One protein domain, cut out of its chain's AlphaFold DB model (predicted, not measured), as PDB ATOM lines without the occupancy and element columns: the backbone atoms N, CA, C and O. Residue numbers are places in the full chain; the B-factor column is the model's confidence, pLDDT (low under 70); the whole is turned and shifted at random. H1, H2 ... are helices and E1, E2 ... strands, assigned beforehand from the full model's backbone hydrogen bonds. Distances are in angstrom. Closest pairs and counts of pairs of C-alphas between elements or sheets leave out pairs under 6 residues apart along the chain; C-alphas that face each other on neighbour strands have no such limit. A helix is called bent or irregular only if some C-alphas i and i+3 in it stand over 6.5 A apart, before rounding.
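What this domain is: This is residues 5 to 99 of the 110 residues of an uncharacterized protein of Clostridium intestinale (UniProt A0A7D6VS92). Two strongly twisted sheets lie partly face to face as a sandwich, their strands nearly in line, and a short irregular helix, H1, packs over E8 of the five-stranded sheet. One sheet runs E1, E8, E9, E3, E4 and is mixed; the other runs E2, E5, E6, E7 and is antiparallel. The printed part has 95 residues with nine named strands, E1 to E9, followed by one named helix, H1, and its class is mostly strand. It is compact, with a radius of gyration of the C-alphas of 13.0 A, and spans 41 by 34 by 20 A.

How they stand to each other: E1, residues 5 to 10, is an edge strand, antiparallel to E8, residues 79 to 84; N 8 and O 81 are 2.8 A apart. E8 and E9, residues 88 to 93, form a hairpin, with N 82 and O 90 at 2.9 A. E9 is parallel to E3, residues 29 to 32, at 8 degrees, with N 31 and O 89 at 2.8 A. E3 and E4, residues 35 to 37, form a hairpin, with N 32 and O 35 at 2.8 A. In the other sheet E2, residues 19 to 23, is antiparallel to E5, residues 44 to 51, with N 20 and O 47 at 2.8 A. E5, E6, residues 57 to 65, and E7, residues 68 to 75, make a meander, each strand the antiparallel neighbour of the one before; N 48 and O 60 are 2.8 A apart, and N 61 and O 73 2.9 A. E7 bends by 54 degrees at residue 71. The two sheets make a sandwich, face to face, their facing parts 10.4 A centre to centre and their strands at 26 degrees. H1, residues 94 to 99, is on the five-stranded sheet at a height of 8.6 A, over E8; their closest C-alphas, of Tyr 79 and Thr 94, are 4.7 A apart. H1 is irregular, C-alphas 96 and 99 being 7.6 A apart, and 1 of its 2 O i to N i+4 pairs is within hydrogen-bond range.

Where its parts are: E1 begins at C-alpha 5, (335.020, 319.492, 456.463). E5 measures 23.2 A from first to last C-alpha, E6 26.4 A and E7 20.6 A. E6 begins at C-alpha 57, (341.161, 306.060, 430.886). H1 ends at C-alpha 99, (333.282, 308.633, 455.190).

The domain as a whole: The two C-alphas farthest apart, of Asp 54 and Asp 86, are 42.6 A apart. The printed part has no cut, and no link is long. The mean pLDDT of the printed part is 88.2; residues 5, 98 and 99 are under 70.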
ATOM      1  N   THR A   5     336.411 319.117 456.211       63.00
ATOM      2  CA  THR A   5     335.020 319.492 456.463       63.00
ATOM      3  C   THR A   5     334.170 319.495 455.199       63.00
ATOM      4  O   THR A   5     332.973 319.236 455.311       63.00
ATOM      5  N   ASN A   6     334.745 319.704 454.001       82.62
ATOM      6  CA  ASN A   6     333.953 319.854 452.773       82.62
ATOM      7  C   ASN A   6     334.617 319.279 451.510       82.62
ATOM      8  O   ASN A   6     335.678 319.735 451.086       82.62
ATOM      9  N   ILE A   7     333.938 318.336 450.846       85.75
ATOM     10  CA  ILE A   7     334.293 317.895 449.488       85.75
ATOM     11  C   ILE A   7     333.934 319.017 448.506       85.75
ATOM     12  O   ILE A   7     332.763 319.376 448.381       85.75
ATOM     13  N   ILE A   8     334.931 319.547 447.799       89.88
ATOM     14  CA  ILE A   8     334.743 320.572 446.762       89.88
ATOM     15  C   ILE A   8     334.438 319.908 445.423       89.88
ATOM     16  O   ILE A   8     333.557 320.353 444.686       89.88
ATOM     17  N   PHE A   9     335.184 318.854 445.093       92.62
ATOM     18  CA  PHE A   9     335.115 318.221 443.786       92.62
ATOM     19  C   PHE A   9     335.575 316.769 443.827       92.62
ATOM     20  O   PHE A   9     336.455 316.431 444.603       92.62
ATOM     21  N   ASP A  10     334.999 315.935 442.970       90.62
ATOM     22  CA  ASP A  10     335.321 314.516 442.831       90.62
ATOM     23  C   ASP A  10     335.368 314.190 441.337       90.62
ATOM     24  O   ASP A  10     334.363 314.357 440.635       90.62
ATOM     25  N   ILE A  11     336.541 313.773 440.857       90.12
ATOM     26  CA  ILE A  11     336.798 313.562 439.428       90.12
ATOM     27  C   ILE A  11     335.946 312.428 438.845       90.12
ATOM     28  O   ILE A  11     335.649 312.449 437.654       90.12
ATOM     29  N   SER A  12     335.465 311.489 439.671       86.69
ATOM     30  CA  SER A  12     334.587 310.396 439.220       86.69
ATOM     31  C   SER A  12     333.260 310.889 438.625       86.69
ATOM     32  O   SER A  12     332.579 310.156 437.910       86.69
ATOM     33  N   LYS A  13     332.891 312.146 438.903       89.50
ATOM     34  CA  LYS A  13     331.670 312.791 438.405       89.50
ATOM     35  C   LYS A  13     331.879 313.527 437.079       89.50
ATOM     36  O   LYS A  13     330.910 314.074 436.551       89.50
ATOM     37  N   MET A  14     333.110 313.578 436.566       91.88
ATOM     38  CA  MET A  14     333.422 314.194 435.276       91.88
ATOM     39  C   MET A  14     332.983 313.312 434.115       91.88
ATOM     40  O   MET A  14     333.041 312.082 434.181       91.88
ATOM     41  N   LYS A  15     332.583 313.958 433.024       89.50
ATOM     42  CA  LYS A  15     332.404 313.287 431.737       89.50
ATOM     43  C   LYS A  15     333.756 313.039 431.077       89.50
ATOM     44  O   LYS A  15     334.755 313.689 431.390       89.50
ATOM     45  N   ASP A  16     333.772 312.110 430.132       86.19
ATOM     46  CA  ASP A  16     334.971 311.809 429.353       86.19
ATOM     47  C   ASP A  16     335.426 313.046 428.573       86.19
ATOM     48  O   ASP A  16     334.609 313.754 427.975       86.19
ATOM     49  N   ASN A  17     336.736 313.295 428.579       85.06
ATOM     50  CA  ASN A  17     337.380 314.446 427.938       85.06
ATOM     51  C   ASN A  17     336.928 315.812 428.486       85.06
ATOM     52  O   ASN A  17     337.097 316.834 427.823       85.06
ATOM     53  N   GLU A  18     336.364 315.848 429.698       89.81
ATOM     54  CA  GLU A  18     336.063 317.090 430.406       89.81
ATOM     55  C   GLU A  18     337.316 317.640 431.113       89.81
ATOM     56  O   GLU A  18     338.185 316.893 431.575       89.81
ATOM     57  N   GLU A  19     337.377 318.967 431.237       94.94
ATOM     58  CA  GLU A  19     338.350 319.691 432.055       94.94
ATOM     59  C   GLU A  19     337.628 320.536 433.107       94.94
ATOM     60  O   GLU A  19     336.596 321.159 432.832       94.94
ATOM     61  N   LYS A  20     338.191 320.594 434.316       96.50
ATOM     62  CA  LYS A  20     337.684 321.432 435.396       96.50
ATOM     63  C   LYS A  20     338.796 322.157 436.135       96.50
ATOM     64  O   LYS A  20     339.648 321.535 436.760       96.50
ATOM     65  N   ASP A  21     338.723 323.484 436.114       95.69
ATOM     66  CA  ASP A  21     339.674 324.367 436.782       95.69
ATOM     67  C   ASP A  21     339.129 324.924 438.098       95.69
ATOM     68  O   ASP A  21     337.988 325.394 438.183       95.69
ATOM     69  N   PHE A  22     339.992 324.950 439.110       94.75
ATOM     70  CA  PHE A  22     339.747 325.533 440.422       94.75
ATOM     71  C   PHE A  22     340.803 326.594 440.704       94.75
ATOM     72  O   PHE A  22     341.995 326.295 440.758       94.75
ATOM     73  N   LYS A  23     340.370 327.842 440.902       93.88
ATOM     74  CA  LYS A  23     341.248 328.902 441.412       93.88
ATOM     75  C   LYS A  23     341.496 328.679 442.895       93.88
ATOM     76  O   LYS A  23     340.549 328.431 443.639       93.88
ATOM     77  N   ILE A  24     342.751 328.809 443.302       92.44
ATOM     78  CA  ILE A  24     343.163 328.629 444.688       92.44
ATOM     79  C   ILE A  24     343.476 329.999 445.306       92.44
ATOM     80  O   ILE A  24     344.188 330.789 444.680       92.44
ATOM     81  N   PRO A  25     342.934 330.311 446.498       90.50
ATOM     82  CA  PRO A  25     343.302 331.511 447.243       90.50
ATOM     83  C   PRO A  25     344.811 331.593 447.512       90.50
ATOM     84  O   PRO A  25     345.475 330.591 447.761       90.50
ATOM     85  N   GLU A  26     345.375 332.800 447.490       84.88
ATOM     86  CA  GLU A  26     346.827 332.982 447.629       84.88
ATOM     87  C   GLU A  26     347.368 332.487 448.980       84.88
ATOM     88  O   GLU A  26     348.492 332.006 449.079       84.88
ATOM     89  N   ASP A  27     346.590 332.573 450.052       87.19
ATOM     90  CA  ASP A  27     346.981 332.142 451.396       87.19
ATOM     91  C   ASP A  27     346.844 330.626 451.631       87.19
ATOM     92  O   ASP A  27     347.187 330.134 452.712       87.19
ATOM     93  N   SER A  28     346.414 329.873 450.618       88.94
ATOM     94  CA  SER A  28     346.186 328.436 450.716       88.94
ATOM     95  C   SER A  28     347.460 327.613 450.835       88.94
ATOM     96  O   SER A  28     348.508 327.937 450.282       88.94
ATOM     97  N   THR A  29     347.349 326.486 451.533       89.38
ATOM     98  CA  THR A  29     348.333 325.391 451.504       89.38
ATOM     99  C   THR A  29     347.685 324.195 450.834       89.38
ATOM    100  O   THR A  29     346.518 323.921 451.114       89.38
ATOM    101  N   ILE A  30     348.420 323.481 449.983       89.19
ATOM    102  CA  ILE A  30     347.867 322.339 449.249       89.19
ATOM    103  C   ILE A  30     348.650 321.079 449.582       89.19
ATOM    104  O   ILE A  30     349.874 321.054 449.481       89.19
ATOM    105  N   HIS A  31     347.940 320.021 449.948       89.69
ATOM    106  CA  HIS A  31     348.469 318.665 449.943       89.69
ATOM    107  C   HIS A  31     348.081 317.994 448.633       89.69
ATOM    108  O   HIS A  31     346.900 317.878 448.310       89.69
ATOM    109  N   PHE A  32     349.087 317.596 447.867       83.62
ATOM    110  CA  PHE A  32     348.954 317.039 446.533       83.62
ATOM    111  C   PHE A  32     349.538 315.624 446.535       83.62
ATOM    112  O   PHE A  32     350.755 315.443 446.425       83.62
ATOM    113  N   GLY A  33     348.686 314.618 446.761       76.56
ATOM    114  CA  GLY A  33     349.152 313.274 447.101       76.56
ATOM    115  C   GLY A  33     350.019 313.298 448.369       76.56
ATOM    116  O   GLY A  33     349.639 313.883 449.381       76.56
ATOM    117  N   ALA A  34     351.216 312.706 448.307       75.69
ATOM    118  CA  ALA A  34     352.169 312.711 449.423       75.69
ATOM    119  C   ALA A  34     352.953 314.033 449.582       75.69
ATOM    120  O   ALA A  34     353.676 314.203 450.566       75.69
ATOM    121  N   ALA A  35     352.850 314.964 448.627       80.25
ATOM    122  CA  ALA A  35     353.604 316.214 448.636       80.25
ATOM    123  C   ALA A  35     352.822 317.355 449.300       80.25
ATOM    124  O   ALA A  35     351.619 317.512 449.096       80.25
ATOM    125  N   ILE A  36     353.530 318.208 450.047       83.00
ATOM    126  CA  ILE A  36     352.985 319.462 450.579       83.00
ATOM    127  C   ILE A  36     353.517 320.607 449.727       83.00
ATOM    128  O   ILE A  36     354.715 320.894 449.733       83.00
ATOM    129  N   LEU A  37     352.623 321.274 449.006       82.62
ATOM    130  CA  LEU A  37     352.929 322.467 448.229       82.62
ATOM    131  C   LEU A  37     352.686 323.692 449.121       82.62
ATOM    132  O   LEU A  37     351.595 323.896 449.662       82.62
ATOM    133  N   GLY A  38     353.755 324.464 449.332       73.88
ATOM    134  CA  GLY A  38     353.791 325.566 450.291       73.88
ATOM    135  C   GLY A  38     352.813 326.705 449.985       73.88
ATOM    136  O   GLY A  38     352.310 326.847 448.871       73.88
ATOM    137  N   ARG A  39     352.573 327.547 451.001       76.81
ATOM    138  CA  ARG A  39     351.694 328.724 450.898       76.81
ATOM    139  C   ARG A  39     352.100 329.651 449.756       76.81
ATOM    140  O   ARG A  39     353.293 329.868 449.551       76.81
ATOM    141  N   LYS A  40     351.109 330.253 449.087       80.44
ATOM    142  CA  LYS A  40     351.276 331.244 448.000       80.44
ATOM    143  C   LYS A  40     351.927 330.731 446.718       80.44
ATOM    144  O   LYS A  40     352.161 331.525 445.813       80.44
ATOM    145  N   LEU A  41     352.222 329.435 446.620       84.62
ATOM    146  CA  LEU A  41     352.847 328.879 445.422       84.62
ATOM    147  C   LEU A  41     351.817 328.547 444.338       84.62
ATOM    148  O   LEU A  41     352.057 328.803 443.163       84.62
ATOM    149  N   ILE A  42     350.688 327.960 444.732       91.75
ATOM    150  CA  ILE A  42     349.713 327.405 443.793       91.75
ATOM    151  C   ILE A  42     348.567 328.383 443.584       91.75
ATOM    152  O   ILE A  42     347.923 328.807 444.537       91.75
ATOM    153  N   THR A  43     348.295 328.703 442.326       92.62
ATOM    154  CA  THR A  43     347.231 329.623 441.907       92.62
ATOM    155  C   THR A  43     345.996 328.894 441.393       92.62
ATOM    156  O   THR A  43     344.889 329.429 441.446       92.62
ATOM    157  N   SER A  44     346.165 327.680 440.868       94.69
ATOM    158  CA  SER A  44     345.052 326.874 440.369       94.69
ATOM    159  C   SER A  44     345.362 325.384 440.355       94.69
ATOM    160  O   SER A  44     346.521 324.973 440.282       94.69
ATOM    161  N   ILE A  45     344.299 324.586 440.384       95.00
ATOM    162  CA  ILE A  45     344.327 323.145 440.152       95.00
ATOM    163  C   ILE A  45     343.389 322.837 438.987       95.00
ATOM    164  O   ILE A  45     342.242 323.286 438.993       95.00
ATOM    165  N   LYS A  46     343.856 322.045 438.026       96.06
ATOM    166  CA  LYS A  46     343.048 321.501 436.935       96.06
ATOM    167  C   LYS A  46     342.854 320.004 437.127       96.06
ATOM    168  O   LYS A  46     343.812 319.288 437.399       96.06
ATOM    169  N   PHE A  47     341.628 319.544 436.931       95.94
ATOM    170  CA  PHE A  47     341.275 318.138 436.776       95.94
ATOM    171  C   PHE A  47     340.912 317.889 435.317       95.94
ATOM    172  O   PHE A  47     340.195 318.688 434.714       95.94
ATOM    173  N   ARG A  48     341.388 316.789 434.748       94.94
ATOM    174  CA  ARG A  48     341.088 316.405 433.372       94.94
ATOM    175  C   ARG A  48     340.952 314.896 433.276       94.94
ATOM    176  O   ARG A  48     341.803 314.158 433.762       94.94
ATOM    177  N   LYS A  49     339.879 314.452 432.634       93.25
ATOM    178  CA  LYS A  49     339.600 313.039 432.383       93.25
ATOM    179  C   LYS A  49     339.852 312.761 430.910       93.25
ATOM    180  O   LYS A  49     339.208 313.392 430.084       93.25
ATOM    181  N   VAL A  50     340.775 311.870 430.566       90.62
ATOM    182  CA  VAL A  50     341.118 311.561 429.166       90.62
ATOM    183  C   VAL A  50     340.853 310.096 428.889       90.62
ATOM    184  O   VAL A  50     341.321 309.238 429.632       90.62
ATOM    185  N   THR A  51     340.165 309.821 427.787       88.50
ATOM    186  CA  THR A  51     340.026 308.465 427.252       88.50
ATOM    187  C   THR A  51     340.853 308.360 425.976       88.50
ATOM    188  O   THR A  51     340.611 309.095 425.016       88.50
ATOM    189  N   PHE A  52     341.842 307.472 425.971       87.44
ATOM    190  CA  PHE A  52     342.724 307.231 424.832       87.44
ATOM    191  C   PHE A  52     342.067 306.321 423.783       87.44
ATOM    192  O   PHE A  52     341.010 305.728 424.006       87.44
ATOM    193  N   GLU A  53     342.679 306.226 422.598       87.94
ATOM    194  CA  GLU A  53     342.146 305.447 421.467       87.94
ATOM    195  C   GLU A  53     342.020 303.946 421.771       87.94
ATOM    196  O   GLU A  53     341.118 303.276 421.263       87.94
ATOM    197  N   ASP A  54     342.888 303.424 422.637       90.25
ATOM    198  CA  ASP A  54     342.858 302.051 423.150       90.25
ATOM    199  C   ASP A  54     341.808 301.835 424.255       90.25
ATOM    200  O   ASP A  54     341.678 300.724 424.774       90.25
ATOM    201  N   LYS A  55     341.003 302.865 424.549       84.25
ATOM    202  CA  LYS A  55     340.016 302.938 425.633       84.25
ATOM    203  C   LYS A  55     340.625 302.944 427.034       84.25
ATOM    204  O   LYS A  55     339.871 302.765 427.991       84.25
ATOM    205  N   ASP A  56     341.934 303.168 427.169       88.69
ATOM    206  CA  ASP A  56     342.525 303.427 428.479       88.69
ATOM    207  C   ASP A  56     342.045 304.791 428.986       88.69
ATOM    208  O   ASP A  56     342.016 305.783 428.250       88.69
ATOM    209  N   GLU A  57     341.629 304.839 430.243       88.75
ATOM    210  CA  GLU A  57     341.161 306.060 430.886       88.75
ATOM    211  C   GLU A  57     342.231 306.536 431.859       88.75
ATOM    212  O   GLU A  57     342.651 305.796 432.747       88.75
ATOM    213  N   ARG A  58     342.668 307.788 431.705       92.00
ATOM    214  CA  ARG A  58     343.593 308.420 432.645       92.00
ATOM    215  C   ARG A  58     343.033 309.715 433.185       92.00
ATOM    216  O   ARG A  58     342.442 310.538 432.480       92.00
ATOM    217  N   LEU A  59     343.299 309.901 434.461       92.81
ATOM    218  CA  LEU A  59     342.910 311.037 435.259       92.81
ATOM    219  C   LEU A  59     344.146 311.893 435.485       92.81
ATOM    220  O   LEU A  59     345.154 311.435 436.017       92.81
ATOM    221  N   PHE A  60     344.061 313.139 435.048       94.31
ATOM    222  CA  PHE A  60     345.110 314.130 435.187       94.31
ATOM    223  C   PHE A  60     344.682 315.143 436.231       94.31
ATOM    224  O   PHE A  60     343.594 315.721 436.156       94.31
ATOM    225  N   ILE A  61     345.565 315.384 437.186       94.88
ATOM    226  CA  ILE A  61     345.404 316.433 438.179       94.88
ATOM    227  C   ILE A  61     346.664 317.267 438.103       94.88
ATOM    228  O   ILE A  61     347.765 316.740 438.229       94.88
ATOM    229  N   GLU A  62     346.518 318.557 437.861       94.75
ATOM    230  CA  GLU A  62     347.629 319.449 437.560       94.75
ATOM    231  C   GLU A  62     347.554 320.659 438.488       94.75
ATOM    232  O   GLU A  62     346.526 321.332 438.561       94.75
ATOM    233  N   ALA A  63     348.634 320.941 439.211       93.81
ATOM    234  CA  ALA A  63     348.768 322.128 440.047       93.81
ATOM    235  C   ALA A  63     349.637 323.170 439.334       93.81
ATOM    236  O   ALA A  63     350.696 322.840 438.790       93.81
ATOM    237  N   PHE A  64     349.214 324.432 439.372       93.69
ATOM    238  CA  PHE A  64     349.852 325.524 438.639       93.69
ATOM    239  C   PHE A  64     350.316 326.648 439.559       93.69
ATOM    240  O   PHE A  64     349.593 327.051 440.468       93.69
ATOM    241  N   ALA A  65     351.484 327.210 439.254       91.44
ATOM    242  CA  ALA A  65     351.959 328.495 439.754       91.44
ATOM    243  C   ALA A  65     351.906 329.514 438.602       91.44
ATOM    244  O   ALA A  65     352.768 329.535 437.716       91.44
ATOM    245  N   GLY A  66     350.846 330.323 438.562       88.88
ATOM    246  CA  GLY A  66     350.533 331.167 437.412       88.88
ATOM    247  C   GLY A  66     350.246 330.318 436.172       88.88
ATOM    248  O   GLY A  66     349.297 329.542 436.152       88.88
ATOM    249  N   HIS A  67     351.080 330.456 435.139       89.56
ATOM    250  CA  HIS A  67     350.966 329.692 433.888       89.56
ATOM    251  C   HIS A  67     351.860 328.442 433.842       89.56
ATOM    252  O   HIS A  67     351.901 327.764 432.819       89.56
ATOM    253  N   THR A  68     352.601 328.148 434.915       91.25
ATOM    254  CA  THR A  68     353.548 327.024 434.960       91.25
ATOM    255  C   THR A  68     352.951 325.859 435.735       91.25
ATOM    256  O   THR A  68     352.557 326.036 436.887       91.25
ATOM    257  N   THR A  69     352.928 324.667 435.142       92.69
ATOM    258  CA  THR A  69     352.609 323.428 435.864       92.69
ATOM    259  C   THR A  69     353.759 323.081 436.805       92.69
ATOM    260  O   THR A  69     354.904 322.973 436.368       92.69
ATOM    261  N   VAL A  70     353.469 322.912 438.093       91.12
ATOM    262  CA  VAL A  70     354.482 322.603 439.120       91.12
ATOM    263  C   VAL A  70     354.365 321.188 439.678       91.12
ATOM    264  O   VAL A  70     355.334 320.671 440.226       91.12
ATOM    265  N   ALA A  71     353.201 320.554 439.535       90.44
ATOM    266  CA  ALA A  71     352.999 319.153 439.875       90.44
ATOM    267  C   ALA A  71     351.874 318.557 439.024       90.44
ATOM    268  O   ALA A  71     350.887 319.236 438.734       90.44
ATOM    269  N   THR A  72     352.012 317.277 438.680       92.75
ATOM    270  CA  THR A  72     350.992 316.510 437.964       92.75
ATOM    271  C   THR A  72     350.878 315.120 438.578       92.75
ATOM    272  O   THR A  72     351.890 314.458 438.793       92.75
ATOM    273  N   ILE A  73     349.649 314.684 438.843       91.56
ATOM    274  CA  ILE A  73     349.302 313.279 439.085       91.56
ATOM    275  C   ILE A  73     348.637 312.759 437.813       91.56
ATOM    276  O   ILE A  73     347.772 313.434 437.248       91.56
ATOM    277  N   VAL A  74     349.065 311.577 437.374       92.56
ATOM    278  CA  VAL A  74     348.421 310.809 436.306       92.56
ATOM    279  C   VAL A  74     348.115 309.437 436.872       92.56
ATOM    280  O   VAL A  74     349.040 308.731 437.270       92.56
ATOM    281  N   ASP A  75     346.839 309.086 436.927       91.94
ATOM    282  CA  ASP A  75     346.389 307.847 437.558       91.94
ATOM    283  C   ASP A  75     345.140 307.287 436.858       91.94
ATOM    284  O   ASP A  75     344.563 307.944 435.990       91.94
ATOM    285  N   ASP A  76     344.742 306.068 437.205       91.25
ATOM    286  CA  ASP A  76     343.474 305.445 436.798       91.25
ATOM    287  C   ASP A  76     342.465 305.316 437.956       91.25
ATOM    288  O   ASP A  76     341.304 304.968 437.729       91.25
ATOM    289  N   ILE A  77     342.855 305.684 439.182       90.31
ATOM    290  CA  ILE A  77     341.942 305.772 440.330       90.31
ATOM    291  C   ILE A  77     341.371 307.190 440.513       90.31
ATOM    292  O   ILE A  77     342.070 308.183 440.293       90.31
ATOM    293  N   PRO A  78     340.106 307.335 440.950       90.19
ATOM    294  CA  PRO A  78     339.483 308.639 441.146       90.19
ATOM    295  C   PRO A  78     340.070 309.395 442.343       90.19
ATOM    296  O   PRO A  78     340.338 308.818 443.394       90.19
ATOM    297  N   TYR A  79     340.196 310.714 442.191       91.50
ATOM    298  CA  TYR A  79     340.656 311.660 443.206       91.50
ATOM    299  C   TYR A  79     339.600 312.716 443.539       91.50
ATOM    300  O   TYR A  79     338.792 313.133 442.702       91.50
ATOM    301  N   THR A  80     339.681 313.217 444.765       92.00
ATOM    302  CA  THR A  80     338.794 314.235 445.321       92.00
ATOM    303  C   THR A  80     339.597 315.447 445.797       92.00
ATOM    304  O   THR A  80     340.647 315.305 446.421       92.00
ATOM    305  N   LEU A  81     339.078 316.646 445.520       92.56
ATOM    306  CA  LEU A  81     339.519 317.908 446.111       92.56
ATOM    307  C   LEU A  81     338.677 318.213 447.348       92.56
ATOM    308  O   LEU A  81     337.450 318.344 447.267       92.56
ATOM    309  N   VAL A  82     339.341 318.394 448.480       91.44
ATOM    310  CA  VAL A  82     338.720 318.678 449.775       91.44
ATOM    311  C   VAL A  82     339.244 319.998 450.327       91.44
ATOM    312  O   VAL A  82     340.430 320.303 450.197       91.44
ATOM    313  N   LEU A  83     338.361 320.763 450.969       89.62
ATOM    314  CA  LEU A  83     338.710 321.925 451.780       89.62
ATOM    315  C   LEU A  83     338.663 321.542 453.259       89.62
ATOM    316  O   LEU A  83     337.619 321.125 453.770       89.62
ATOM    317  N   GLY A  84     339.800 321.680 453.929       84.50
ATOM    318  CA  GLY A  84     339.897 321.728 455.382       84.50
ATOM    319  C   GLY A  84     339.925 323.168 455.897       84.50
ATOM    320  O   GLY A  84     339.776 324.129 455.139       84.50
ATOM    321  N   ASP A  85     340.149 323.310 457.199       81.44
ATOM    322  CA  ASP A  85     340.213 324.613 457.867       81.44
ATOM    323  C   ASP A  85     341.376 325.486 457.355       81.44
ATOM    324  O   ASP A  85     342.401 324.977 456.894       81.44
ATOM    325  N   ASP A  86     341.236 326.810 457.466       82.81
ATOM    326  CA  ASP A  86     342.265 327.801 457.111       82.81
ATOM    327  C   ASP A  86     342.791 327.692 455.665       82.81
ATOM    328  O   ASP A  86     344.004 327.702 455.425       82.81
ATOM    329  N   ASN A  87     341.882 327.586 454.686       84.62
ATOM    330  CA  ASN A  87     342.214 327.516 453.255       84.62
ATOM    331  C   ASN A  87     343.197 326.377 452.921       84.62
ATOM    332  O   ASN A  87     344.060 326.497 452.047       84.62
ATOM    333  N   TYR A  88     343.080 325.265 453.642       88.44
ATOM    334  CA  TYR A  88     343.916 324.092 453.466       88.44
ATOM    335  C   TYR A  88     343.252 323.104 452.505       88.44
ATOM    336  O   TYR A  88     342.243 322.484 452.839       88.44
ATOM    337  N   PHE A  89     343.815 322.951 451.312       91.00
ATOM    338  CA  PHE A  89     343.283 322.065 450.282       91.00
ATOM    339  C   PHE A  89     344.011 320.726 450.300       91.00
ATOM    340  O   PHE A  89     345.231 320.674 450.459       91.00
ATOM    341  N   VAL A  90     343.271 319.644 450.089       90.62
ATOM    342  CA  VAL A  90     343.836 318.300 449.951       90.62
ATOM    343  C   VAL A  90     343.310 317.652 448.686       90.62
ATOM    344  O   VAL A  90     342.119 317.724 448.390       90.62
ATOM    345  N   ILE A  91     344.220 317.021 447.955       91.62
ATOM    346  CA  ILE A  91     343.942 316.178 446.802       91.62
ATOM    347  C   ILE A  91     344.421 314.777 447.141       91.62
ATOM    348  O   ILE A  91     345.623 314.557 447.317       91.62
ATOM    349  N   GLY A  92     343.482 313.841 447.212       89.88
ATOM    350  CA  GLY A  92     343.767 312.434 447.474       89.88
ATOM    351  C   GLY A  92     342.744 311.506 446.817       89.88
ATOM    352  O   GLY A  92     341.738 312.000 446.293       89.88
ATOM    353  N   PRO A  93     342.996 310.186 446.832       89.94
ATOM    354  CA  PRO A  93     342.075 309.190 446.295       89.94
ATOM    355  C   PRO A  93     340.674 309.332 446.900       89.94
ATOM    356  O   PRO A  93     340.524 309.544 448.103       89.94
ATOM    357  N   THR A  94     339.631 309.218 446.078       87.94
ATOM    358  CA  THR A  94     338.236 309.434 446.500       87.94
ATOM    359  C   THR A  94     337.820 308.498 447.639       87.94
ATOM    360  O   THR A  94     337.132 308.934 448.562       87.94
ATOM    361  N   GLU A  95     338.296 307.249 447.633       84.25
ATOM    362  CA  GLU A  95     338.002 306.254 448.677       84.25
ATOM    363  C   GLU A  95     338.406 306.705 450.092       84.25
ATOM    364  O   GLU A  95     337.734 306.362 451.069       84.25
ATOM    365  N   GLU A  96     339.441 307.542 450.221       80.00
ATOM    366  CA  GLU A  96     339.883 308.077 451.511       80.00
ATOM    367  C   GLU A  96     338.848 309.027 452.128       80.00
ATOM    368  O   GLU A  96     338.852 309.227 453.339       80.00
ATOM    369  N   TYR A  97     337.930 309.585 451.334       75.38
ATOM    370  CA  TYR A  97     336.966 310.605 451.763       75.38
ATOM    371  C   TYR A  97     335.508 310.121 451.747       75.38
ATOM    372  O   TYR A  97     334.593 310.873 452.103       75.38
ATOM    373  N   ASP A  98     335.276 308.843 451.442       68.31
ATOM    374  CA  ASP A  98     333.948 308.211 451.421       68.31
ATOM    375  C   ASP A  98     333.194 308.314 452.758       68.31
ATOM    376  O   ASP A  98     331.961 308.276 452.808       68.31
ATOM    377  N   TYR A  99     333.905 308.457 453.878       60.69
ATOM    378  CA  TYR A  99     333.282 308.633 455.190       60.69
ATOM    379  C   TYR A  99     332.718 310.052 455.407       60.69
ATOM    380  O   TYR A  99     331.756 310.216 456.169       60.69
TER     381      TYR A  99